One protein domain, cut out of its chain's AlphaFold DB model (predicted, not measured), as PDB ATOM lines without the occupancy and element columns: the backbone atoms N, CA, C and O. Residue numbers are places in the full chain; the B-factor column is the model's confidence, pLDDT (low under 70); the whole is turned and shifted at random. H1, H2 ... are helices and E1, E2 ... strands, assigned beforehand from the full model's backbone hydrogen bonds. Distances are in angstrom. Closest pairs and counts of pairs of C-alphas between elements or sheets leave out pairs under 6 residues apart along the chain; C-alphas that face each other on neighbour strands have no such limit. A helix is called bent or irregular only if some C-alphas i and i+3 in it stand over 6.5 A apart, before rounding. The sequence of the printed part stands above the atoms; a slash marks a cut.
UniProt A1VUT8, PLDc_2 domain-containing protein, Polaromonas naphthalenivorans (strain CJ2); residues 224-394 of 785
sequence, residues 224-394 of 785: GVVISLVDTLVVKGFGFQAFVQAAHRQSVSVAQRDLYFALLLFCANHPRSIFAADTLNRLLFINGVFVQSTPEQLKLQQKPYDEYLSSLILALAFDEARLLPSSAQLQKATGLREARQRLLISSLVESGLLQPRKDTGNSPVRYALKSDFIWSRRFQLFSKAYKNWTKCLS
ATOM      1  N   GLY A 224     118.247  16.427 108.010       79.19
ATOM      2  CA  GLY A 224     119.425  17.226 108.339       79.19
ATOM      3  C   GLY A 224     120.634  16.904 107.462       79.19
ATOM      4  O   GLY A 224     121.325  17.817 106.997       79.19
ATOM      5  N   VAL A 225     120.840  15.627 107.144       83.75
ATOM      6  CA  VAL A 225     121.919  15.166 106.258       83.75
ATOM      7  C   VAL A 225     121.694  15.660 104.829       83.75
ATOM      8  O   VAL A 225     122.588  16.254 104.215       83.75
ATOM      9  N   VAL A 226     120.476  15.490 104.305       87.56
ATOM     10  CA  VAL A 226     120.108  15.974 102.965       87.56
ATOM     11  C   VAL A 226     120.203  17.497 102.895       87.56
ATOM     12  O   VAL A 226     120.744  18.030 101.928       87.56
ATOM     13  N   ILE A 227     119.737  18.201 103.933       89.44
ATOM     14  CA  ILE A 227     119.865  19.656 104.066       89.44
ATOM     15  C   ILE A 227     121.335  20.069 103.986       89.44
ATOM     16  O   ILE A 227     121.670  20.927 103.179       89.44
ATOM     17  N   SER A 228     122.219  19.442 104.760       90.44
ATOM     18  CA  SER A 228     123.650  19.769 104.773       90.44
ATOM     19  C   SER A 228     124.300  19.601 103.390       90.44
ATOM     20  O   SER A 228     125.043  20.471 102.917       90.44
ATOM     21  N   LEU A 229     123.964  18.516 102.684       93.19
ATOM     22  CA  LEU A 229     124.428  18.282 101.315       93.19
ATOM     23  C   LEU A 229     123.897  19.330 100.333       93.19
ATOM     24  O   LEU A 229     124.660  19.855  99.517       93.19
ATOM     25  N   VAL A 230     122.603  19.647 100.411       94.94
ATOM     26  CA  VAL A 230     121.982  20.692  99.593       94.94
ATOM     27  C   VAL A 230     122.675  22.030  99.845       94.94
ATOM     28  O   VAL A 230     123.053  22.696  98.888       94.94
ATOM     29  N   ASP A 231     122.925  22.392 101.099       92.62
ATOM     30  CA  ASP A 231     123.500  23.687 101.490       92.62
ATOM     31  C   ASP A 231     124.911  23.858 100.950       92.62
ATOM     32  O   ASP A 231     125.284  24.928 100.465       92.62
ATOM     33  N   THR A 232     125.659  22.759 100.943       93.31
ATOM     34  CA  THR A 232     127.007  22.704 100.385       93.31
ATOM     35  C   THR A 232     127.001  22.890  98.863       93.31
ATOM     36  O   THR A 232     127.857  23.581  98.310       93.31
ATOM     37  N   LEU A 233     126.045  22.276  98.160       95.31
ATOM     38  CA  LEU A 233     126.049  22.209  96.695       95.31
ATOM     39  C   LEU A 233     125.274  23.347  96.017       95.31
ATOM     40  O   LEU A 233     125.584  23.724  94.885       95.31
ATOM     41  N   VAL A 234     124.268  23.912  96.683       93.94
ATOM     42  CA  VAL A 234     123.298  24.817  96.053       93.94
ATOM     43  C   VAL A 234     123.903  26.152  95.617       93.94
ATOM     44  O   VAL A 234     123.408  26.760  94.668       93.94
ATOM     45  N   VAL A 235     125.017  26.578  96.226       89.12
ATOM     46  CA  VAL A 235     125.696  27.857  95.940       89.12
ATOM     47  C   VAL A 235     125.991  28.051  94.447       89.12
ATOM     48  O   VAL A 235     125.924  29.171  93.947       89.12
ATOM     49  N   LYS A 236     126.295  26.970  93.715       86.56
ATOM     50  CA  LYS A 236     126.595  27.012  92.270       86.56
ATOM     51  C   LYS A 236     125.486  26.414  91.399       86.56
ATOM     52  O   LYS A 236     125.607  26.411  90.175       86.56
ATOM     53  N   GLY A 237     124.428  25.900  92.022       94.12
ATOM     54  CA  GLY A 237     123.582  24.874  91.430       94.12
ATOM     55  C   GLY A 237     124.345  23.559  91.222       94.12
ATOM     56  O   GLY A 237     125.571  23.532  91.114       94.12
ATOM     57  N   PHE A 238     123.625  22.446  91.177       97.62
ATOM     58  CA  PHE A 238     124.245  21.130  91.057       97.62
ATOM     59  C   PHE A 238     123.381  20.155  90.265       97.62
ATOM     60  O   PHE A 238     122.157  20.217  90.295       97.62
ATOM     61  N   GLY A 239     124.022  19.247  89.532       97.38
ATOM     62  CA  GLY A 239     123.342  18.112  88.910       97.38
ATOM     63  C   GLY A 239     123.149  16.965  89.900       97.38
ATOM     64  O   GLY A 239     123.818  16.897  90.932       97.38
ATOM     65  N   PHE A 240     122.278  16.016  89.557       96.94
ATOM     66  CA  PHE A 240     122.010  14.860  90.417       96.94
ATOM     67  C   PHE A 240     123.269  14.024  90.712       96.94
ATOM     68  O   PHE A 240     123.493  13.615  91.846       96.94
ATOM     69  N   GLN A 241     124.151  13.843  89.726       96.44
ATOM     70  CA  GLN A 241     125.403  13.104  89.908       96.44
ATOM     71  C   GLN A 241     126.336  13.756  90.941       96.44
ATOM     72  O   GLN A 241     126.964  13.050  91.725       96.44
ATOM     73  N   ALA A 242     126.404  15.092  90.981       96.50
ATOM     74  CA  ALA A 242     127.204  15.807  91.975       96.50
ATOM     75  C   ALA A 242     126.645  15.610  93.392       96.50
ATOM     76  O   ALA A 242     127.410  15.442  94.340       96.50
ATOM     77  N   PHE A 243     125.315  15.561  93.522       96.50
ATOM     78  CA  PHE A 243     124.646  15.230  94.779       96.50
ATOM     79  C   PHE A 243     124.960  13.799  95.233       96.50
ATOM     80  O   PHE A 243     125.374  13.600  96.372       96.50
ATOM     81  N   VAL A 244     124.857  12.818  94.329       95.44
ATOM     82  CA  VAL A 244     125.208  11.415  94.612       95.44
ATOM     83  C   VAL A 244     126.662  11.281  95.050       95.44
ATOM     84  O   VAL A 244     126.938  10.643  96.058       95.44
ATOM     85  N   GLN A 245     127.597  11.920  94.346       95.38
ATOM     86  CA  GLN A 245     129.013  11.892  94.719       95.38
ATOM     87  C   GLN A 245     129.262  12.512  96.097       95.38
ATOM     88  O   GLN A 245     130.079  11.999  96.855       95.38
ATOM     89  N   ALA A 246     128.574  13.607  96.436       94.25
ATOM     90  CA  ALA A 246     128.697  14.231  97.748       94.25
ATOM     91  C   ALA A 246     128.136  13.334  98.865       94.25
ATOM     92  O   ALA A 246     128.781  13.194  99.901       94.25
ATOM     93  N   ALA A 247     126.999  12.676  98.627       93.12
ATOM     94  CA  ALA A 247     126.424  11.696  99.545       93.12
ATOM     95  C   ALA A 247     127.334  10.470  99.721       93.12
ATOM     96  O   ALA A 247     127.623  10.069 100.842       93.12
ATOM     97  N   HIS A 248     127.875   9.924  98.628       92.75
ATOM     98  CA  HIS A 248     128.757   8.752  98.662       92.75
ATOM     99  C   HIS A 248     130.106   9.001  99.332       92.75
ATOM    100  O   HIS A 248     130.705   8.061  99.846       92.75
ATOM    101  N   ARG A 249     130.567  10.257  99.401       91.19
ATOM    102  CA  ARG A 249     131.720  10.630 100.240       91.19
ATOM    103  C   ARG A 249     131.437  10.496 101.735       91.19
ATOM    104  O   ARG A 249     132.386  10.368 102.500       91.19
ATOM    105  N   GLN A 250     130.171  10.568 102.139       86.81
ATOM    106  CA  GLN A 250     129.746  10.435 103.532       86.81
ATOM    107  C   GLN A 250     129.260   9.008 103.841       86.81
ATOM    108  O   GLN A 250     129.514   8.509 104.930       86.81
ATOM    109  N   SER A 251     128.636   8.315 102.879       82.81
ATOM    110  CA  SER A 251     128.351   6.876 102.954       82.81
ATOM    111  C   SER A 251     128.139   6.238 101.581       82.81
ATOM    112  O   SER A 251     127.279   6.649 100.803       82.81
ATOM    113  N   VAL A 252     128.896   5.173 101.305       76.38
ATOM    114  CA  VAL A 252     128.899   4.454 100.017       76.38
ATOM    115  C   VAL A 252     127.654   3.570  99.832       76.38
ATOM    116  O   VAL A 252     127.333   3.188  98.710       76.38
ATOM    117  N   SER A 253     126.924   3.245 100.906       80.69
ATOM    118  CA  SER A 253     125.838   2.253 100.870       80.69
ATOM    119  C   SER A 253     124.484   2.792 100.398       80.69
ATOM    120  O   SER A 253     123.564   2.005 100.182       80.69
ATOM    121  N   VAL A 254     124.330   4.108 100.217       80.81
ATOM    122  CA  VAL A 254     123.022   4.695  99.892       80.81
ATOM    123  C   VAL A 254     122.699   4.554  98.405       80.81
ATOM    124  O   VAL A 254     123.454   5.001  97.534       80.81
ATOM    125  N   ALA A 255     121.541   3.966  98.098       87.06
ATOM    126  CA  ALA A 255     121.093   3.792  96.725       87.06
ATOM    127  C   ALA A 255     120.788   5.146  96.061       87.06
ATOM    128  O   ALA A 255     120.134   6.021  96.631       87.06
ATOM    129  N   GLN A 256     121.199   5.303  94.800       92.19
ATOM    130  CA  GLN A 256     120.946   6.529  94.029       92.19
ATOM    131  C   GLN A 256     119.452   6.849  93.927       92.19
ATOM    132  O   GLN A 256     119.053   8.006  93.971       92.19
ATOM    133  N   ARG A 257     118.607   5.822  93.831       90.94
ATOM    134  CA  ARG A 257     117.155   5.994  93.811       90.94
ATOM    135  C   ARG A 257     116.654   6.752  95.045       90.94
ATOM    136  O   ARG A 257     115.845   7.665  94.895       90.94
ATOM    137  N   ASP A 258     117.145   6.401  96.227       86.50
ATOM    138  CA  ASP A 258     116.688   6.988  97.489       86.50
ATOM    139  C   ASP A 258     117.180   8.431  97.612       86.50
ATOM    140  O   ASP A 258     116.399   9.329  97.923       86.50
ATOM    141  N   LEU A 259     118.430   8.684  97.205       91.69
ATOM    142  CA  LEU A 259     118.988  10.034  97.078       91.69
ATOM    143  C   LEU A 259     118.156  10.921  96.147       91.69
ATOM    144  O   LEU A 259     117.944  12.099  96.434       91.69
ATOM    145  N   TYR A 260     117.670  10.366  95.033       93.62
ATOM    146  CA  TYR A 260     116.829  11.101  94.094       93.62
ATOM    147  C   TYR A 260     115.501  11.502  94.733       93.62
ATOM    148  O   TYR A 260     115.122  12.671  94.674       93.62
ATOM    149  N   PHE A 261     114.800  10.560  95.368       88.62
ATOM    150  CA  PHE A 261     113.516  10.855  96.005       88.62
ATOM    151  C   PHE A 261     113.659  11.810  97.191       88.62
ATOM    152  O   PHE A 261     112.870  12.751  97.277       88.62
ATOM    153  N   ALA A 262     114.692  11.646  98.019       88.38
ATOM    154  CA  ALA A 262     115.002  12.570  99.105       88.38
ATOM    155  C   ALA A 262     115.229  13.997  98.579       88.38
ATOM    156  O   ALA A 262     114.648  14.954  99.084       88.38
ATOM    157  N   LEU A 263     115.996  14.150  97.493       93.69
ATOM    158  CA  LEU A 263     116.266  15.451  96.880       93.69
ATOM    159  C   LEU A 263     115.017  16.095  96.252       93.69
ATOM    160  O   LEU A 263     114.861  17.321  96.275       93.69
ATOM    161  N   LEU A 264     114.094  15.296  95.707       91.38
ATOM    162  CA  LEU A 264     112.846  15.816  95.143       91.38
ATOM    163  C   LEU A 264     111.972  16.521  96.190       91.38
ATOM    164  O   LEU A 264     111.303  17.492  95.832       91.38
ATOM    165  N   LEU A 265     112.027  16.126  97.468       88.50
ATOM    166  CA  LEU A 265     111.324  16.809  98.567       88.50
ATOM    167  C   LEU A 265     111.824  18.241  98.807       88.50
ATOM    168  O   LEU A 265     111.175  19.040  99.473       88.50
ATOM    169  N   PHE A 266     112.947  18.634  98.219       93.12
ATOM    170  CA  PHE A 266     113.426  20.012  98.278       93.12
ATOM    171  C   PHE A 266     112.964  20.833  97.072       93.12
ATOM    172  O   PHE A 266     113.057  22.060  97.093       93.12
ATOM    173  N   CYS A 267     112.437  20.187  96.028       94.25
ATOM    174  CA  CYS A 267     112.131  20.816  94.750       94.25
ATOM    175  C   CYS A 267     110.731  21.431  94.715       94.25
ATOM    176  O   CYS A 267     109.721  20.736  94.802       94.25
ATOM    177  N   ALA A 268     110.669  22.738  94.481       92.75
ATOM    178  CA  ALA A 268     109.445  23.529  94.460       92.75
ATOM    179  C   ALA A 268     108.700  23.510  93.115       92.75
ATOM    180  O   ALA A 268     107.684  24.188  93.001       92.75
ATOM    181  N   ASN A 269     109.214  22.818  92.091       94.75
ATOM    182  CA  ASN A 269     108.668  22.800  90.726       94.75
ATOM    183  C   ASN A 269     108.662  21.395  90.090       94.75
ATOM    184  O   ASN A 269     108.590  21.274  88.868       94.75
ATOM    185  N   HIS A 270     108.763  20.329  90.892       95.06
ATOM    186  CA  HIS A 270     108.757  18.958  90.382       95.06
ATOM    187  C   HIS A 270     107.385  18.286  90.608       95.06
ATOM    188  O   HIS A 270     106.848  18.377  91.708       95.06
ATOM    189  N   PRO A 271     106.799  17.566  89.624       92.50
ATOM    190  CA  PRO A 271     105.437  17.025  89.740       92.50
ATOM    191  C   PRO A 271     105.187  16.082  90.923       92.50
ATOM    192  O   PRO A 271     104.061  15.990  91.389       92.50
ATOM    193  N   ARG A 272     106.219  15.372  91.393       89.81
ATOM    194  CA  ARG A 272     106.109  14.450  92.539       89.81
ATOM    195  C   ARG A 272     106.130  15.142  93.896       89.81
ATOM    196  O   ARG A 272     105.692  14.551  94.867       89.81
ATOM    197  N   SER A 273     106.677  16.349  93.964       90.94
ATOM    198  CA  SER A 273     106.851  17.063  95.223       90.94
ATOM    199  C   SER A 273     105.962  18.289  95.302       90.94
ATOM    200  O   SER A 273     105.633  18.682  96.400       90.94
ATOM    201  N   ILE A 274     105.535  18.899  94.189       94.00
ATOM    202  CA  ILE A 274     104.860  20.213  94.146       94.00
ATOM    203  C   ILE A 274     103.626  20.354  95.062       94.00
ATOM    204  O   ILE A 274     103.367  21.453  95.551       94.00
ATOM    205  N   PHE A 275     102.898  19.264  95.323       92.94
ATOM    206  CA  PHE A 275     101.700  19.243  96.174       92.94
ATOM    207  C   PHE A 275     101.854  18.414  97.458       92.94
ATOM    208  O   PHE A 275     100.903  18.304  98.226       92.94
ATOM    209  N   ALA A 276     103.041  17.868  97.732       85.19
ATOM    210  CA  ALA A 276     103.292  17.114  98.958       85.19
ATOM    211  C   ALA A 276     103.226  18.019 100.214       85.19
ATOM    212  O   ALA A 276     103.410  19.234 100.140       85.19
ATOM    213  N   ALA A 277     102.949  17.480 101.398       75.56
ATOM    214  CA  ALA A 277     102.895  18.316 102.607       75.56
ATOM    215  C   ALA A 277     104.295  18.743 103.096       75.56
ATOM    216  O   ALA A 277     104.453  19.808 103.687       75.56
ATOM    217  N   ASP A 278     105.303  17.930 102.794       74.25
ATOM    218  CA  ASP A 278     106.655  17.920 103.360       74.25
ATOM    219  C   ASP A 278     107.706  18.694 102.546       74.25
ATOM    220  O   ASP A 278     108.852  18.820 102.973       74.25
ATOM    221  N   THR A 279     107.368  19.241 101.375       82.31
ATOM    222  CA  THR A 279     108.404  19.879 100.548       82.31
ATOM    223  C   THR A 279     108.833  21.238 101.090       82.31
ATOM    224  O   THR A 279     108.017  22.131 101.326       82.31
ATOM    225  N   LEU A 280     110.147  21.455 101.138       81.00
ATOM    226  CA  LEU A 280     110.772  22.635 101.745       81.00
ATOM    227  C   LEU A 280     110.925  23.847 100.800       81.00
ATOM    228  O   LEU A 280     111.441  24.885 101.203       81.00
ATOM    229  N   ASN A 281     110.470  23.743  99.543       83.88
ATOM    230  CA  ASN A 281     110.554  24.776  98.494       83.88
ATOM    231  C   ASN A 281     111.948  25.407  98.306       83.88
ATOM    232  O   ASN A 281     112.063  26.555  97.875       83.88
ATOM    233  N   ARG A 282     113.015  24.674  98.627       87.81
ATOM    234  CA  ARG A 282     114.385  25.197  98.670       87.81
ATOM    235  C   ARG A 282     115.065  25.207  97.305       87.81
ATOM    236  O   ARG A 282     115.901  26.063  97.038       87.81
ATOM    237  N   LEU A 283     114.697  24.267  96.444       96.00
ATOM    238  CA  LEU A 283     115.324  24.042  95.151       96.00
ATOM    239  C   LEU A 283     114.329  24.217  94.007       96.00
ATOM    240  O   LEU A 283     113.128  23.994  94.151       96.00
ATOM    241  N   LEU A 284     114.849  24.563  92.838       95.88
ATOM    242  CA  LEU A 284     114.169  24.452  91.555       95.88
ATOM    243  C   LEU A 284     114.970  23.499  90.676       95.88
ATOM    244  O   LEU A 284     116.186  23.634  90.568       95.88
ATOM    245  N   PHE A 285     114.293  22.551  90.035       96.06
ATOM    246  CA  PHE A 285     114.896  21.661  89.051       96.06
ATOM    247  C   PHE A 285     114.682  22.235  87.648       96.06
ATOM    248  O   PHE A 285     113.553  22.275  87.149       96.06
ATOM    249  N   ILE A 286     115.753  22.730  87.029       93.62
ATOM    250  CA  ILE A 286     115.733  23.429  85.740       93.62
ATOM    251  C   ILE A 286     116.853  22.856  84.870       93.62
ATOM    252  O   ILE A 286     118.016  22.881  85.258       93.62
ATOM    253  N   ASN A 287     116.509  22.339  83.687       92.94
ATOM    254  CA  ASN A 287     117.469  21.812  82.704       92.94
ATOM    255  C   ASN A 287     118.463  20.779  83.277       92.94
ATOM    256  O   ASN A 287     119.646  20.804  82.952       92.94
ATOM    257  N   GLY A 288     117.990  19.879  84.147       92.50
ATOM    258  CA  GLY A 288     118.833  18.844  84.760       92.50
ATOM    259  C   GLY A 288     119.645  19.309  85.975       92.50
ATOM    260  O   GLY A 288     120.405  18.516  86.531       92.50
ATOM    261  N   VAL A 289     119.479  20.563  86.402       95.81
ATOM    262  CA  VAL A 289     120.229  21.177  87.503       95.81
ATOM    263  C   VAL A 289     119.277  21.621  88.609       95.81
ATOM    264  O   VAL A 289     118.220  22.197  88.351       95.81
ATOM    265  N   PHE A 290     119.666  21.363  89.850       97.00
ATOM    266  CA  PHE A 290     119.032  21.872  91.057       97.00
ATOM    267  C   PHE A 290     119.661  23.215  91.423       97.00
ATOM    268  O   PHE A 290     120.876  23.306  91.593       97.00
ATOM    269  N   VAL A 291     118.847  24.261  91.536       96.62
ATOM    270  CA  VAL A 291     119.289  25.618  91.893       96.62
ATOM    271  C   VAL A 291     118.504  26.140  93.088       96.62
ATOM    272  O   VAL A 291     117.350  25.753  93.272       96.62
ATOM    273  N   GLN A 292     119.102  27.027  93.888       96.56
ATOM    274  CA  GLN A 292     118.405  27.675  95.004       96.56
ATOM    275  C   GLN A 292     117.176  28.417  94.476       96.56
ATOM    276  O   GLN A 292     117.271  29.187  93.518       96.56
ATOM    277  N   SER A 293     116.023  28.200  95.102       94.44
ATOM    278  CA  SER A 293     114.817  28.942  94.764       94.44
ATOM    279  C   SER A 293     114.942  30.405  95.206       94.44
ATOM    280  O   SER A 293     115.415  30.715  96.302       94.44
ATOM    281  N   THR A 294     114.489  31.314  94.346       94.00
ATOM    282  CA  THR A 294     114.217  32.718  94.686       94.00
ATOM    283  C   THR A 294     112.711  32.965  94.603       94.00
ATOM    284  O   THR A 294     112.036  32.250  93.855       94.00
ATOM    285  N   PRO A 295     112.145  33.949  95.323       92.06
ATOM    286  CA  PRO A 295     110.712  34.244  95.258       92.06
ATOM    287  C   PRO A 295     110.200  34.474  93.827       92.06
ATOM    288  O   PRO A 295     109.136  33.980  93.449       92.06
ATOM    289  N   GLU A 296     110.981  35.171  93.002       92.75
ATOM    290  CA  GLU A 296     110.650  35.485  91.612       92.75
ATOM    291  C   GLU A 296     110.636  34.223  90.745       92.75
ATOM    292  O   GLU A 296     109.673  33.978  90.010       92.75
ATOM    293  N   GLN A 297     111.679  33.394  90.850       93.81
ATOM    294  CA  GLN A 297     111.747  32.139  90.103       93.81
ATOM    295  C   GLN A 297     110.692  31.151  90.585       93.81
ATOM    296  O   GLN A 297     110.091  30.466  89.767       93.81
ATOM    297  N   LEU A 298     110.427  31.087  91.888       93.12
ATOM    298  CA  LEU A 298     109.413  30.212  92.456       93.12
ATOM    299  C   LEU A 298     108.030  30.571  91.906       93.12
ATOM    300  O   LEU A 298     107.346  29.700  91.376       93.12
ATOM    301  N   LYS A 299     107.669  31.860  91.897       93.00
ATOM    302  CA  LYS A 299     106.423  32.340  91.282       93.00
ATOM    303  C   LYS A 299     106.330  31.980  89.796       93.00
ATOM    304  O   LYS A 299     105.271  31.566  89.328       93.00
ATOM    305  N   LEU A 300     107.428  32.120  89.052       94.88
ATOM    306  CA  LEU A 300     107.477  31.775  87.631       94.88
ATOM    307  C   LEU A 300     107.318  30.263  87.398       94.88
ATOM    308  O   LEU A 300     106.524  29.850  86.557       94.88
ATOM    309  N   GLN A 301     108.058  29.444  88.145       95.25
ATOM    310  CA  GLN A 301     108.107  27.990  87.979       95.25
ATOM    311  C   GLN A 301     106.864  27.284  88.536       95.25
ATOM    312  O   GLN A 301     106.501  26.217  88.047       95.25
ATOM    313  N   GLN A 302     106.185  27.873  89.523       95.56
ATOM    314  CA  GLN A 302     104.935  27.344  90.075       95.56
ATOM    315  C   GLN A 302     103.701  27.742  89.263       95.56
ATOM    316  O   GLN A 302     102.667  27.091  89.393       95.56
ATOM    317  N   LYS A 303     103.797  28.753  88.387       96.62
ATOM    318  CA  LYS A 303     102.666  29.246  87.586       96.62
ATOM    319  C   LYS A 303     101.905  28.137  86.832       96.62
ATOM    320  O   LYS A 303     100.684  28.111  86.967       96.62
ATOM    321  N   PRO A 304     102.555  27.193  86.116       97.50
ATOM    322  CA  PRO A 304     101.844  26.098  85.448       97.50
ATOM    323  C   PRO A 304     101.022  25.232  86.412       97.50
ATOM    324  O   PRO A 304      99.947  24.756  86.063       97.50
ATOM    325  N   TYR A 305     101.520  25.040  87.634       97.69
ATOM    326  CA  TYR A 305     100.876  24.232  88.666       97.69
ATOM    327  C   TYR A 305      99.744  24.990  89.371       97.69
ATOM    328  O   TYR A 305      98.710  24.392  89.652       97.69
ATOM    329  N   ASP A 306      99.896  26.302  89.584       97.94
ATOM    330  CA  ASP A 306      98.823  27.181  90.073       97.94
ATOM    331  C   ASP A 306      97.660  27.224  89.062       97.94
ATOM    332  O   ASP A 306      96.495  27.064  89.418       97.94
ATOM    333  N   GLU A 307      97.968  27.347  87.767       98.19
ATOM    334  CA  GLU A 307      96.974  27.295  86.686       98.19
ATOM    335  C   GLU A 307      96.309  25.919  86.569       98.19
ATOM    336  O   GLU A 307      95.094  25.843  86.359       98.19
ATOM    337  N   TYR A 308      97.073  24.842  86.761       98.31
ATOM    338  CA  TYR A 308      96.557  23.476  86.795       98.31
ATOM    339  C   TYR A 308      95.570  23.276  87.942       98.31
ATOM    340  O   TYR A 308      94.414  22.925  87.708       98.31
ATOM    341  N   LEU A 309      95.995  23.572  89.173       98.06
ATOM    342  CA  LEU A 309      95.172  23.420  90.367       98.06
ATOM    343  C   LEU A 309      93.933  24.322  90.305       98.06
ATOM    344  O   LEU A 309      92.822  23.878  90.580       98.06
ATOM    345  N   SER A 310      94.098  25.561  89.838       98.25
ATOM    346  CA  SER A 310      92.995  26.483  89.568       98.25
ATOM    347  C   SER A 310      91.978  25.911  88.577       98.25
ATOM    348  O   SER A 310      90.784  26.135  88.751       98.25
ATOM    349  N   SER A 311      92.425  25.231  87.519       98.25
ATOM    350  CA  SER A 311      91.524  24.658  86.508       98.25
ATOM    351  C   SER A 311      90.710  23.498  87.079       98.25
ATOM    352  O   SER A 311      89.526  23.382  86.781       98.25
ATOM    353  N   LEU A 312      91.319  22.683  87.947       98.06
ATOM    354  CA  LEU A 312      90.613  21.615  88.657       98.06
ATOM    355  C   LEU A 312      89.571  22.175  89.628       98.06
ATOM    356  O   LEU A 312      88.420  21.752  89.597       98.06
ATOM    357  N   ILE A 313      89.942  23.169  90.437       98.12
ATOM    358  CA  ILE A 313      89.044  23.785  91.427       98.12
ATOM    359  C   ILE A 313      87.812  24.424  90.772       98.12
ATOM    360  O   ILE A 313      86.731  24.407  91.348       98.12
ATOM    361  N   LEU A 314      87.959  24.988  89.571       97.56
ATOM    362  CA  LEU A 314      86.836  25.572  88.834       97.56
ATOM    363  C   LEU A 314      85.946  24.524  88.147       97.56
ATOM    364  O   LEU A 314      84.789  24.820  87.860       97.56
ATOM    365  N   ALA A 315      86.477  23.336  87.849       97.56
ATOM    366  CA  ALA A 315      85.744  22.272  87.162       97.56
ATOM    367  C   ALA A 315      84.985  21.340  88.119       97.56
ATOM    368  O   ALA A 315      83.980  20.739  87.736       97.56
ATOM    369  N   LEU A 316      85.467  21.205  89.354       97.62
ATOM    370  CA  LEU A 316      84.929  20.288  90.355       97.62
ATOM    371  C   LEU A 316      84.000  21.005  91.350       97.62
ATOM    372  O   LEU A 316      83.992  22.231  91.443       97.62
ATOM    373  N   ALA A 317      83.209  20.225  92.087       95.88
ATOM    374  CA  ALA A 317      82.314  20.696  93.145       95.88
ATOM    375  C   ALA A 317      82.662  20.035  94.489       95.88
ATOM    376  O   ALA A 317      83.445  19.084  94.526       95.88
ATOM    377  N   PHE A 318      82.121  20.563  95.589       95.62
ATOM    378  CA  PHE A 318      82.372  20.051  96.946       95.62
ATOM    379  C   PHE A 318      81.432  18.903  97.335       95.62
ATOM    380  O   PHE A 318      81.812  17.974  98.038       95.62
ATOM    381  N   ASP A 319      80.194  18.988  96.876       92.75
ATOM    382  CA  ASP A 319      79.064  18.112  97.174       92.75
ATOM    383  C   ASP A 319      78.855  17.029  96.105       92.75
ATOM    384  O   ASP A 319      78.418  15.917  96.412       92.75
ATOM    385  N   GLU A 320      79.232  17.323  94.861       93.75
ATOM    386  CA  GLU A 320      79.051  16.448  93.705       93.75
ATOM    387  C   GLU A 320      80.393  16.004  93.094       93.75
ATOM    388  O   GLU A 320      81.261  16.820  92.770       93.75
ATOM    389  N   ALA A 321      80.553  14.696  92.863       96.44
ATOM    390  CA  ALA A 321      81.720  14.165  92.164       96.44
ATOM    391  C   ALA A 321      81.584  14.328  90.642       96.44
ATOM    392  O   ALA A 321      80.641  13.834  90.025       96.44
ATOM    393  N   ARG A 322      82.573  14.971  90.018       97.19
ATOM    394  CA  ARG A 322      82.594  15.296  88.584       97.19
ATOM    395  C   ARG A 322      83.791  14.672  87.877       97.19
ATOM    396  O   ARG A 322      84.757  14.245  88.504       97.19
ATOM    397  N   LEU A 323      83.725  14.600  86.551       97.25
ATOM    398  CA  LEU A 323      84.880  14.193  85.750       97.25
ATOM    399  C   LEU A 323      85.949  15.286  85.774       97.25
ATOM    400  O   LEU A 323      85.635  16.477  85.760       97.25
ATOM    401  N   LEU A 324      87.217  14.872  85.776       97.25
ATOM    402  CA  LEU A 324      88.323  15.804  85.586       97.25
ATOM    403  C   LEU A 324      88.253  16.415  84.177       97.25
ATOM    404  O   LEU A 324      87.841  15.728  83.235       97.25
ATOM    405  N   PRO A 325      88.709  17.668  83.996       97.44
ATOM    406  CA  PRO A 325      88.952  18.208  82.666       97.44
ATOM    407  C   PRO A 325      89.849  17.266  81.859       97.44
ATOM    408  O   PRO A 325      90.762  16.640  82.405       97.44
ATOM    409  N   SER A 326      89.613  17.175  80.550       97.25
ATOM    410  CA  SER A 326      90.410  16.295  79.690       97.25
ATOM    411  C   SER A 326      91.892  16.680  79.726       97.25
ATOM    412  O   SER A 326      92.249  17.859  79.853       97.25
ATOM    413  N   SER A 327      92.775  15.695  79.547       96.81
ATOM    414  CA  SER A 327      94.217  15.952  79.591       96.81
ATOM    415  C   SER A 327      94.668  16.988  78.550       96.81
ATOM    416  O   SER A 327      95.518  17.830  78.843       96.81
ATOM    417  N   ALA A 328      94.028  16.998  77.374       97.00
ATOM    418  CA  ALA A 328      94.265  17.977  76.318       97.00
ATOM    419  C   ALA A 328      93.879  19.409  76.734       97.00
ATOM    420  O   ALA A 328      94.627  20.351  76.463       97.00
ATOM    421  N   GLN A 329      92.751  19.587  77.435       96.56
ATOM    422  CA  GLN A 329      92.349  20.891  77.977       96.56
ATOM    423  C   GLN A 329      93.360  21.390  79.014       96.56
ATOM    424  O   GLN A 329      93.809  22.534  78.931       96.56
ATOM    425  N   LEU A 330      93.774  20.526  79.948       96.81
ATOM    426  CA  LEU A 330      94.759  20.876  80.976       96.81
ATOM    427  C   LEU A 330      96.132  21.174  80.367       96.81
ATOM    428  O   LEU A 330      96.789  22.131  80.774       96.81
ATOM    429  N   GLN A 331      96.554  20.419  79.352       97.31
ATOM    430  CA  GLN A 331      97.815  20.658  78.654       97.31
ATOM    431  C   GLN A 331      97.790  21.980  77.886       97.31
ATOM    432  O   GLN A 331      98.763  22.726  77.947       97.31
ATOM    433  N   LYS A 332      96.682  22.307  77.210       95.69
ATOM    434  CA  LYS A 332      96.517  23.597  76.527       95.69
ATOM    435  C   LYS A 332      96.562  24.769  77.510       95.69
ATOM    436  O   LYS A 332      97.142  25.800  77.191       95.69
ATOM    437  N   ALA A 333      95.970  24.609  78.694       91.94
ATOM    438  CA  ALA A 333      95.914  25.659  79.706       91.94
ATOM    439  C   ALA A 333      97.238  25.862  80.464       91.94
ATOM    440  O   ALA A 333      97.515  26.978  80.883       91.94
ATOM    441  N   THR A 334      98.037  24.807  80.655       95.56
ATOM    442  CA  THR A 334      99.168  24.818  81.611       95.56
ATOM    443  C   THR A 334     100.516  24.437  80.998       95.56
ATOM    444  O   THR A 334     101.557  24.589  81.632       95.56
ATOM    445  N   GLY A 335     100.527  23.869  79.791       96.19
ATOM    446  CA  GLY A 335     101.712  23.258  79.178       96.19
ATOM    447  C   GLY A 335     102.137  21.919  79.801       96.19
ATOM    448  O   GLY A 335     103.103  21.305  79.339       96.19
ATOM    449  N   LEU A 336     101.443  21.425  80.833       96.75
ATOM    450  CA  LEU A 336     101.774  20.162  81.492       96.75
ATOM    451  C   LEU A 336     101.271  18.977  80.666       96.75
ATOM    452  O   LEU A 336     100.087  18.876  80.366       96.75
ATOM    453  N   ARG A 337     102.167  18.047  80.325       96.69
ATOM    454  CA  ARG A 337     101.832  16.811  79.595       96.69
ATOM    455  C   ARG A 337     101.051  15.828  80.470       96.69
ATOM    456  O   ARG A 337     101.289  15.770  81.677       96.69
ATOM    457  N   GLU A 338     100.240  14.975  79.853       95.19
ATOM    458  CA  GLU A 338      99.406  13.957  80.514       95.19
ATOM    459  C   GLU A 338     100.140  13.127  81.582       95.19
ATOM    460  O   GLU A 338      99.653  12.959  82.699       95.19
ATOM    461  N   ALA A 339     101.352  12.645  81.286       93.19
ATOM    462  CA  ALA A 339     102.140  11.863  82.241       93.19
ATOM    463  C   ALA A 339     102.414  12.620  83.555       93.19
ATOM    464  O   ALA A 339     102.383  12.024  84.629       93.19
ATOM    465  N   ARG A 340     102.634  13.942  83.490       95.19
ATOM    466  CA  ARG A 340     102.796  14.782  84.686       95.19
ATOM    467  C   ARG A 340     101.461  15.010  85.382       95.19
ATOM    468  O   ARG A 340     101.415  14.947  86.602       95.19
ATOM    469  N   GLN A 341     100.393  15.237  84.622       96.94
ATOM    470  CA  GLN A 341      99.052  15.445  85.171       96.94
ATOM    471  C   GLN A 341      98.603  14.253  86.027       96.94
ATOM    472  O   GLN A 341      98.119  14.457  87.135       96.94
ATOM    473  N   ARG A 342      98.856  13.012  85.583       95.44
ATOM    474  CA  ARG A 342      98.552  11.797  86.366       95.44
ATOM    475  C   ARG A 342      99.236  11.786  87.737       95.44
ATOM    476  O   ARG A 342      98.588  11.485  88.734       95.44
ATOM    477  N   LEU A 343     100.513  12.175  87.797       94.44
ATOM    478  CA  LEU A 343     101.248  12.296  89.065       94.44
ATOM    479  C   LEU A 343     100.653  13.387  89.964       94.44
ATOM    480  O   LEU A 343     100.508  13.181  91.164       94.44
ATOM    481  N   LEU A 344     100.273  14.526  89.378       96.75
ATOM    482  CA  LEU A 344      99.659  15.630  90.115       96.75
ATOM    483  C   LEU A 344      98.301  15.240  90.702       96.75
ATOM    484  O   LEU A 344      98.030  15.575  91.847       96.75
ATOM    485  N   ILE A 345      97.465  14.514  89.952       97.19
ATOM    486  CA  ILE A 345      96.186  14.009  90.470       97.19
ATOM    487  C   ILE A 345      96.413  13.049  91.640       97.19
ATOM    488  O   ILE A 345      95.748  13.210  92.657       97.19
ATOM    489  N   SER A 346      97.365  12.109  91.536       93.94
ATOM    490  CA  SER A 346      97.715  11.215  92.657       93.94
ATOM    491  C   SER A 346      98.087  12.018  93.900       93.94
ATOM    492  O   SER A 346      97.508  11.818  94.961       93.94
ATOM    493  N   SER A 347      98.968  13.008  93.738       93.00
ATOM    494  CA  SER A 347      99.433  13.838  94.849       93.00
ATOM    495  C   SER A 347      98.312  14.674  95.483       93.00
ATOM    496  O   SER A 347      98.289  14.832  96.697       93.00
ATOM    497  N   LEU A 348      97.346  15.165  94.698       96.06
ATOM    498  CA  LEU A 348      96.191  15.907  95.224       96.06
ATOM    499  C   LEU A 348      95.158  15.011  95.928       96.06
ATOM    500  O   LEU A 348      94.425  15.490  96.795       96.06
ATOM    501  N   VAL A 349      95.079  13.731  95.557       95.56
ATOM    502  CA  VAL A 349      94.290  12.731  96.292       95.56
ATOM    503  C   VAL A 349      94.984  12.389  97.608       95.56
ATOM    504  O   VAL A 349      94.345  12.415  98.655       95.56
ATOM    505  N   GLU A 350      96.293  12.136  97.572       90.75
ATOM    506  CA  GLU A 350      97.115  11.858  98.758       90.75
ATOM    507  C   GLU A 350      97.113  13.029  99.747       90.75
ATOM    508  O   GLU A 350      97.049  12.813 100.953       90.75
ATOM    509  N   SER A 351      97.107  14.274  99.256       91.69
ATOM    510  CA  SER A 351      96.996  15.460 100.111       91.69
ATOM    511  C   SER A 351      95.591  15.660 100.691       91.69
ATOM    512  O   SER A 351      95.402  16.535 101.530       91.69
ATOM    513  N   GLY A 352      94.586  14.920 100.216       94.56
ATOM    514  CA  GLY A 352      93.193  15.059 100.636       94.56
ATOM    515  C   GLY A 352      92.446  16.245 100.016       94.56
ATOM    516  O   GLY A 352      91.354  16.564 100.480       94.56
ATOM    517  N   LEU A 353      92.988  16.906  98.982       96.31
ATOM    518  CA  LEU A 353      92.268  17.976  98.272       96.31
ATOM    519  C   LEU A 353      91.198  17.397  97.336       96.31
ATOM    520  O   LEU A 353      90.115  17.972  97.203       96.31
ATOM    521  N   LEU A 354      91.501  16.263  96.695       97.44
ATOM    522  CA  LEU A 354      90.589  15.530  95.819       97.44
ATOM    523  C   LEU A 354      90.085  14.253  96.490       97.44
ATOM    524  O   LEU A 354      90.874  13.409  96.909       97.44
ATOM    525  N   GLN A 355      88.769  14.059  96.491       97.06
ATOM    526  CA  GLN A 355      88.131  12.828  96.938       97.06
ATOM    527  C   GLN A 355      87.641  12.024  95.725       97.06
ATOM    528  O   GLN A 355      86.680  12.441  95.068       97.06
ATOM    529  N   PRO A 356      88.269  10.881  95.391       96.56
ATOM    530  CA  PRO A 356      87.783  10.025  94.319       96.56
ATOM    531  C   PRO A 356      86.479   9.334  94.743       96.56
ATOM    532  O   PRO A 356      86.396   8.756  95.827       96.56
ATOM    533  N   ARG A 357      85.476   9.340  93.866       94.56
ATOM    534  CA  ARG A 357      84.264   8.524  93.976       94.56
ATOM    535  C   ARG A 357      84.212   7.551  92.807       94.56
ATOM    536  O   ARG A 357      84.332   7.939  91.643       94.56
ATOM    537  N   LYS A 358      84.071   6.269  93.135       85.88
ATOM    538  CA  LYS A 358      83.807   5.216  92.159       85.88
ATOM    539  C   LYS A 358      82.323   4.910  92.206       85.88
ATOM    540  O   LYS A 358      81.850   4.375  93.204       85.88
ATOM    541  N   ASP A 359      81.627   5.242  91.131       84.62
ATOM    542  CA  ASP A 359      80.297   4.697  90.898       84.62
ATOM    543  C   ASP A 359      80.451   3.192  90.611       84.62
ATOM    544  O   ASP A 359      81.481   2.745  90.095       84.62
ATOM    545  N   THR A 360      79.472   2.382  91.004       77.75
ATOM    546  CA  THR A 360      79.505   0.931  90.795       77.75
ATOM    547  C   THR A 360      79.593   0.612  89.292       77.75
ATOM    548  O   THR A 360      78.750   1.034  88.507       77.75
ATOM    549  N   GLY A 361      80.635  -0.120  88.875       80.19
ATOM    550  CA  GLY A 361      80.848  -0.547  87.480       80.19
ATOM    551  C   GLY A 361      82.138  -0.020  86.833       80.19
ATOM    552  O   GLY A 361      83.045   0.457  87.511       80.19
ATOM    553  N   ASN A 362      82.225  -0.124  85.501       83.56
ATOM    554  CA  ASN A 362      83.366   0.321  84.676       83.56
ATOM    555  C   ASN A 362      83.339   1.830  84.343       83.56
ATOM    556  O   ASN A 362      83.974   2.276  83.386       83.56
ATOM    557  N   SER A 363      82.594   2.626  85.110       88.75
ATOM    558  CA  SER A 363      82.494   4.068  84.890       88.75
ATOM    559  C   SER A 363      83.827   4.776  85.183       88.75
ATOM    560  O   SER A 363      84.555   4.379  86.099       88.75
ATOM    561  N   PRO A 364      84.170   5.840  84.432       92.19
ATOM    562  CA  PRO A 364      85.356   6.645  84.710       92.19
ATOM    563  C   PRO A 364      85.306   7.230  86.128       92.19
ATOM    564  O   PRO A 364      84.253   7.654  86.602       92.19
ATOM    565  N   VAL A 365      86.461   7.272  86.802       95.19
ATOM    566  CA  VAL A 365      86.574   7.800  88.171       95.19
ATOM    567  C   VAL A 365      86.181   9.278  88.195       95.19
ATOM    568  O   VAL A 365      86.696  10.081  87.413       95.19
ATOM    569  N   ARG A 366      85.287   9.632  89.119       96.81
ATOM    570  CA  ARG A 366      84.855  11.007  89.376       96.81
ATOM    571  C   ARG A 366      85.509  11.534  90.649       96.81
ATOM    572  O   ARG A 366      85.914  10.759  91.510       96.81
ATOM    573  N   TYR A 367      85.622  12.849  90.770       98.00
ATOM    574  CA  TYR A 367      86.323  13.513  91.864       98.00
ATOM    575  C   TYR A 367      85.480  14.655  92.426       98.00
ATOM    576  O   TYR A 367      84.850  15.390  91.668       98.00
ATOM    577  N   ALA A 368      85.493  14.814  93.745       97.44
ATOM    578  CA  ALA A 368      84.955  15.979  94.445       97.44
ATOM    579  C   ALA A 368      86.087  16.730  95.165       97.44
ATOM    580  O   ALA A 368      87.126  16.145  95.480       97.44
ATOM    581  N   LEU A 369      85.891  18.023  95.414       97.81
ATOM    582  CA  LEU A 369      86.754  18.831  96.277       97.81
ATOM    583  C   LEU A 369      86.379  18.588  97.741       97.81
ATOM    584  O   LEU A 369      85.200  18.529  98.079       97.81
ATOM    585  N   LYS A 370      87.369  18.500  98.629       96.69
ATOM    586  CA  LYS A 370      87.117  18.298 100.062       96.69
ATOM    587  C   LYS A 370      86.969  19.637 100.795       96.69
ATOM    588  O   LYS A 370      87.938  20.379 100.908       96.69
ATOM    589  N   SER A 371      85.778  19.989 101.280       94.56
ATOM    590  CA  SER A 371      85.504  21.326 101.853       94.56
ATOM    591  C   SER A 371      86.324  21.661 103.107       94.56
ATOM    592  O   SER A 371      86.605  22.833 103.352       94.56
ATOM    593  N   ASP A 372      86.750  20.645 103.856       93.75
ATOM    594  CA  ASP A 372      87.596  20.738 105.050       93.75
ATOM    595  C   ASP A 372      89.106  20.666 104.736       93.75
ATOM    596  O   ASP A 372      89.923  20.573 105.651       93.75
ATOM    597  N   PHE A 373      89.507  20.709 103.458       94.94
ATOM    598  CA  PHE A 373      90.921  20.692 103.084       94.94
ATOM    599  C   PHE A 373      91.672  21.895 103.679       94.94
ATOM    600  O   PHE A 373      91.375  23.062 103.394       94.94
ATOM    601  N   ILE A 374      92.699  21.599 104.477       91.81
ATOM    602  CA  ILE A 374      93.535  22.604 105.131       91.81
ATOM    603  C   ILE A 374      94.573  23.122 104.133       91.81
ATOM    604  O   ILE A 374      95.550  22.449 103.801       91.81
ATOM    605  N   TRP A 375      94.401  24.372 103.698       91.62
ATOM    606  CA  TRP A 375      95.380  25.073 102.867       91.62
ATOM    607  C   TRP A 375      96.631  25.405 103.677       91.62
ATOM    608  O   TRP A 375      96.741  26.486 104.262       91.62
ATOM    609  N   SER A 376      97.589  24.478 103.692       86.88
ATOM    610  CA  SER A 376      98.896  24.701 104.305       86.88
ATOM    611  C   SER A 376      99.565  25.955 103.726       86.88
ATOM    612  O   SER A 376      99.288  26.364 102.593       86.88
ATOM    613  N   ARG A 377     100.503  26.558 104.475       81.19
ATOM    614  CA  ARG A 377     101.292  27.719 104.002       81.19
ATOM    615  C   ARG A 377     101.888  27.498 102.613       81.19
ATOM    616  O   ARG A 377     102.043  28.442 101.848       81.19
ATOM    617  N   ARG A 378     102.205  26.247 102.283       84.50
ATOM    618  CA  ARG A 378     102.677  25.874 100.959       84.50
ATOM    619  C   ARG A 378     101.599  26.027  99.892       84.50
ATOM    620  O   ARG A 378     101.857  26.666  98.880       84.50
ATOM    621  N   PHE A 379     100.423  25.432 100.085       89.44
ATOM    622  CA  PHE A 379      99.349  25.514  99.094       89.44
ATOM    623  C   PHE A 379      98.902  26.964  98.853       89.44
ATOM    624  O   PHE A 379      98.495  27.313  97.750       89.44
ATOM    625  N   GLN A 380      99.068  27.842  99.845       87.44
ATOM    626  CA  GLN A 380      98.809  29.279  99.711       87.44
ATOM    627  C   GLN A 380      99.745  29.994  98.713       87.44
ATOM    628  O   GLN A 380      99.410  31.084  98.248       87.44
ATOM    629  N   LEU A 381     100.878  29.387  98.326       89.25
ATOM    630  CA  LEU A 381     101.738  29.898  97.248       89.25
ATOM    631  C   LEU A 381     101.041  29.830  95.877       89.25
ATOM    632  O   LEU A 381     101.320  30.653  95.003       89.25
ATOM    633  N   PHE A 382     100.072  28.922  95.711       95.56
ATOM    634  CA  PHE A 382      99.192  28.840  94.541       95.56
ATOM    635  C   PHE A 382      98.056  29.861  94.667       95.56
ATOM    636  O   PHE A 382      96.885  29.541  94.878       95.56
ATOM    637  N   SER A 383      98.432  31.138  94.608       95.38
ATOM    638  CA  SER A 383      97.546  32.261  94.919       95.38
ATOM    639  C   SER A 383      96.279  32.305  94.057       95.38
ATOM    640  O   SER A 383      95.229  32.744  94.535       95.38
ATOM    641  N   LYS A 384      96.344  31.860  92.793       97.50
ATOM    642  CA  LYS A 384      95.184  31.834  91.896       97.50
ATOM    643  C   LYS A 384      94.244  30.691  92.269       97.50
ATOM    644  O   LYS A 384      93.041  30.916  92.395       97.50
ATOM    645  N   ALA A 385      94.788  29.498  92.489       97.88
ATOM    646  CA  ALA A 385      94.046  28.336  92.952       97.88
ATOM    647  C   ALA A 385      93.349  28.612  94.291       97.88
ATOM    648  O   ALA A 385      92.150  28.371  94.408       97.88
ATOM    649  N   TYR A 386      94.054  29.213  95.253       97.19
ATOM    650  CA  TYR A 386      93.494  29.558  96.560       97.19
ATOM    651  C   TYR A 386      92.321  30.541  96.461       97.19
ATOM    652  O   TYR A 386      91.269  30.327  97.058       97.19
ATOM    653  N   LYS A 387      92.453  31.598  95.648       97.50
ATOM    654  CA  LYS A 387      91.354  32.550  95.400       97.50
ATOM    655  C   LYS A 387      90.135  31.885  94.763       97.50
ATOM    656  O   LYS A 387      89.003  32.235  95.085       97.50
ATOM    657  N   ASN A 388      90.350  30.943  93.848       97.69
ATOM    658  CA  ASN A 388      89.249  30.211  93.232       97.69
ATOM    659  C   ASN A 388      88.597  29.238  94.214       97.69
ATOM    660  O   ASN A 388      87.376  29.132  94.216       97.69
ATOM    661  N   TRP A 389      89.375  28.611  95.097       97.19
ATOM    662  CA  TRP A 389      88.847  27.750  96.149       97.19
ATOM    663  C   TRP A 389      87.895  28.496  97.074       97.19
ATOM    664  O   TRP A 389      86.753  28.079  97.244       97.19
ATOM    665  N   THR A 390      88.330  29.628  97.631       95.88
ATOM    666  CA  THR A 390      87.507  30.426  98.552       95.88
ATOM    667  C   THR A 390      86.241  30.952  97.872       95.88
ATOM    668  O   THR A 390      85.163  30.976  98.472       95.88
ATOM    669  N   LYS A 391      86.330  31.299  96.582       96.44
ATOM    670  CA  LYS A 391      85.173  31.678  95.762       96.44
ATOM    671  C   LYS A 391      84.206  30.512  95.522       96.44
ATOM    672  O   LYS A 391      82.999  30.711  95.599       96.44
ATOM    673  N   CYS A 392      84.703  29.313  95.225       95.38
ATOM    674  CA  CYS A 392      83.855  28.132  95.056       95.38
ATOM    675  C   CYS A 392      83.197  27.731  96.385       95.38
ATOM    676  O   CYS A 392      82.011  27.417  96.404       95.38
ATOM    677  N   LEU A 393      83.938  27.795  97.495       94.75
ATOM    678  CA  LEU A 393      83.444  27.418  98.821       94.75
ATOM    679  C   LEU A 393      82.328  28.360  99.297       94.75
ATOM    680  O   LEU A 393      81.289  27.901  99.758       94.75
ATOM    681  N   SER A 394      82.508  29.673  99.124       93.19
ATOM    682  CA  SER A 394      81.477  30.668  99.464       93.19
ATOM    683  C   SER A 394      80.207  30.522  98.621       93.19
ATOM    684  O   SER A 394      79.110  30.664  99.155       93.19
TER     685      SER A 394
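This is residues 224 to 394 of the 785 residues of the protein "PLDc_2 domain-containing protein" of Polaromonas naphthalenivorans (strain CJ2) (UniProt A1VUT8). Two lobes are joined by a long kinked helix, H4, which runs from beside the hairpin E1 and E2 into the second lobe. The first lobe holds H1, H2, H3 and that hairpin; the second holds the later part of H4 with H5 and H7 packed on it, H6 across the end of H5, and the hairpin E3 and E4. The unnamed residues 265 to 282 wind between the lobes, 2 to 13 A from the mean of the C-alphas. The printed part has 171 residues, with seven named helices and four named strands in the order H1 H2 H3 E1 E2 H4 H5 H6 E3 E4 H7 and two antiparallel two-stranded sheets; the class is mostly helix, helices holding 83 and strands 16 of the 99 residues in named elements. It is compact, with a radius of gyration of the C-alphas of 17.8 A and spans of 53 by 37 by 30 A.

H1, residues 224 to 234, touches H2, residues 240 to 248, at a steep tilt of 48 degrees, opposite ways; their closest C-alphas, Leu 229 and Ala 246, are 6.9 A apart. H2 and H3, residues 256 to 264, only just touch, with 3 pairs of C-alphas within 8 A, the closest being Val 244 and Gln 256 at 6.5 A. E1, residues 283 to 286, and E2, residues 289 to 292, form an antiparallel hairpin, with N 284 and O 291 at 2.8 A. Residues 238 to 239 pair antiparallel with residues 289 to 290 of E2. H4, residues 295 to 315, has a kink of 47 degrees near residue 302 and is irregular, with C-alphas 301 and 304 at 7.0 A. Its residues 304 to 311 touch H5, residues 327 to 334, in a helical hairpin; the closest C-alphas are Pro 304 and Thr 334, at 4.8 A. H6, residues 338 to 350, touches H5 with residues 338 to 341 alone, about perpendicular at 87 degrees; the closest C-alphas, Ser 327 and Glu 338, are 5.6 A apart. E3, residues 354 to 357, and E4, residues 366 to 369, form an antiparallel hairpin, with N 355 and O 368 at 2.8 A. H7, residues 383 to 394, touches residues 306 to 314 of H4 the same way, at a shallow tilt of 29 degrees; Ser 310 and Ala 385 have the closest C-alphas, at 4.0 A. H3 and H6 are apart. Every O i to N i+4 pair is within hydrogen-bond range in H1, H2, H3, H5 and H7; in H4 15 of 17 are, in H6 8 of 9.

H1 begins at C-alpha 224, (119.425, 17.226, 108.339). H4 measures 28.8 A from C-alpha 295, (110.712, 34.244, 95.258), to C-alpha 315; H6 measures 18.5 A and H7 16.8 A. H7 ends at C-alpha 394, (81.477, 30.668, 99.464).

The C-alphas farthest apart, Val 252 and Ser 394, are 54.2 A apart. The links H3 to E1, H4 to H5 and E4 to H7 are long. The printed part has no cut, and no printed residue is under 70 in pLDDT.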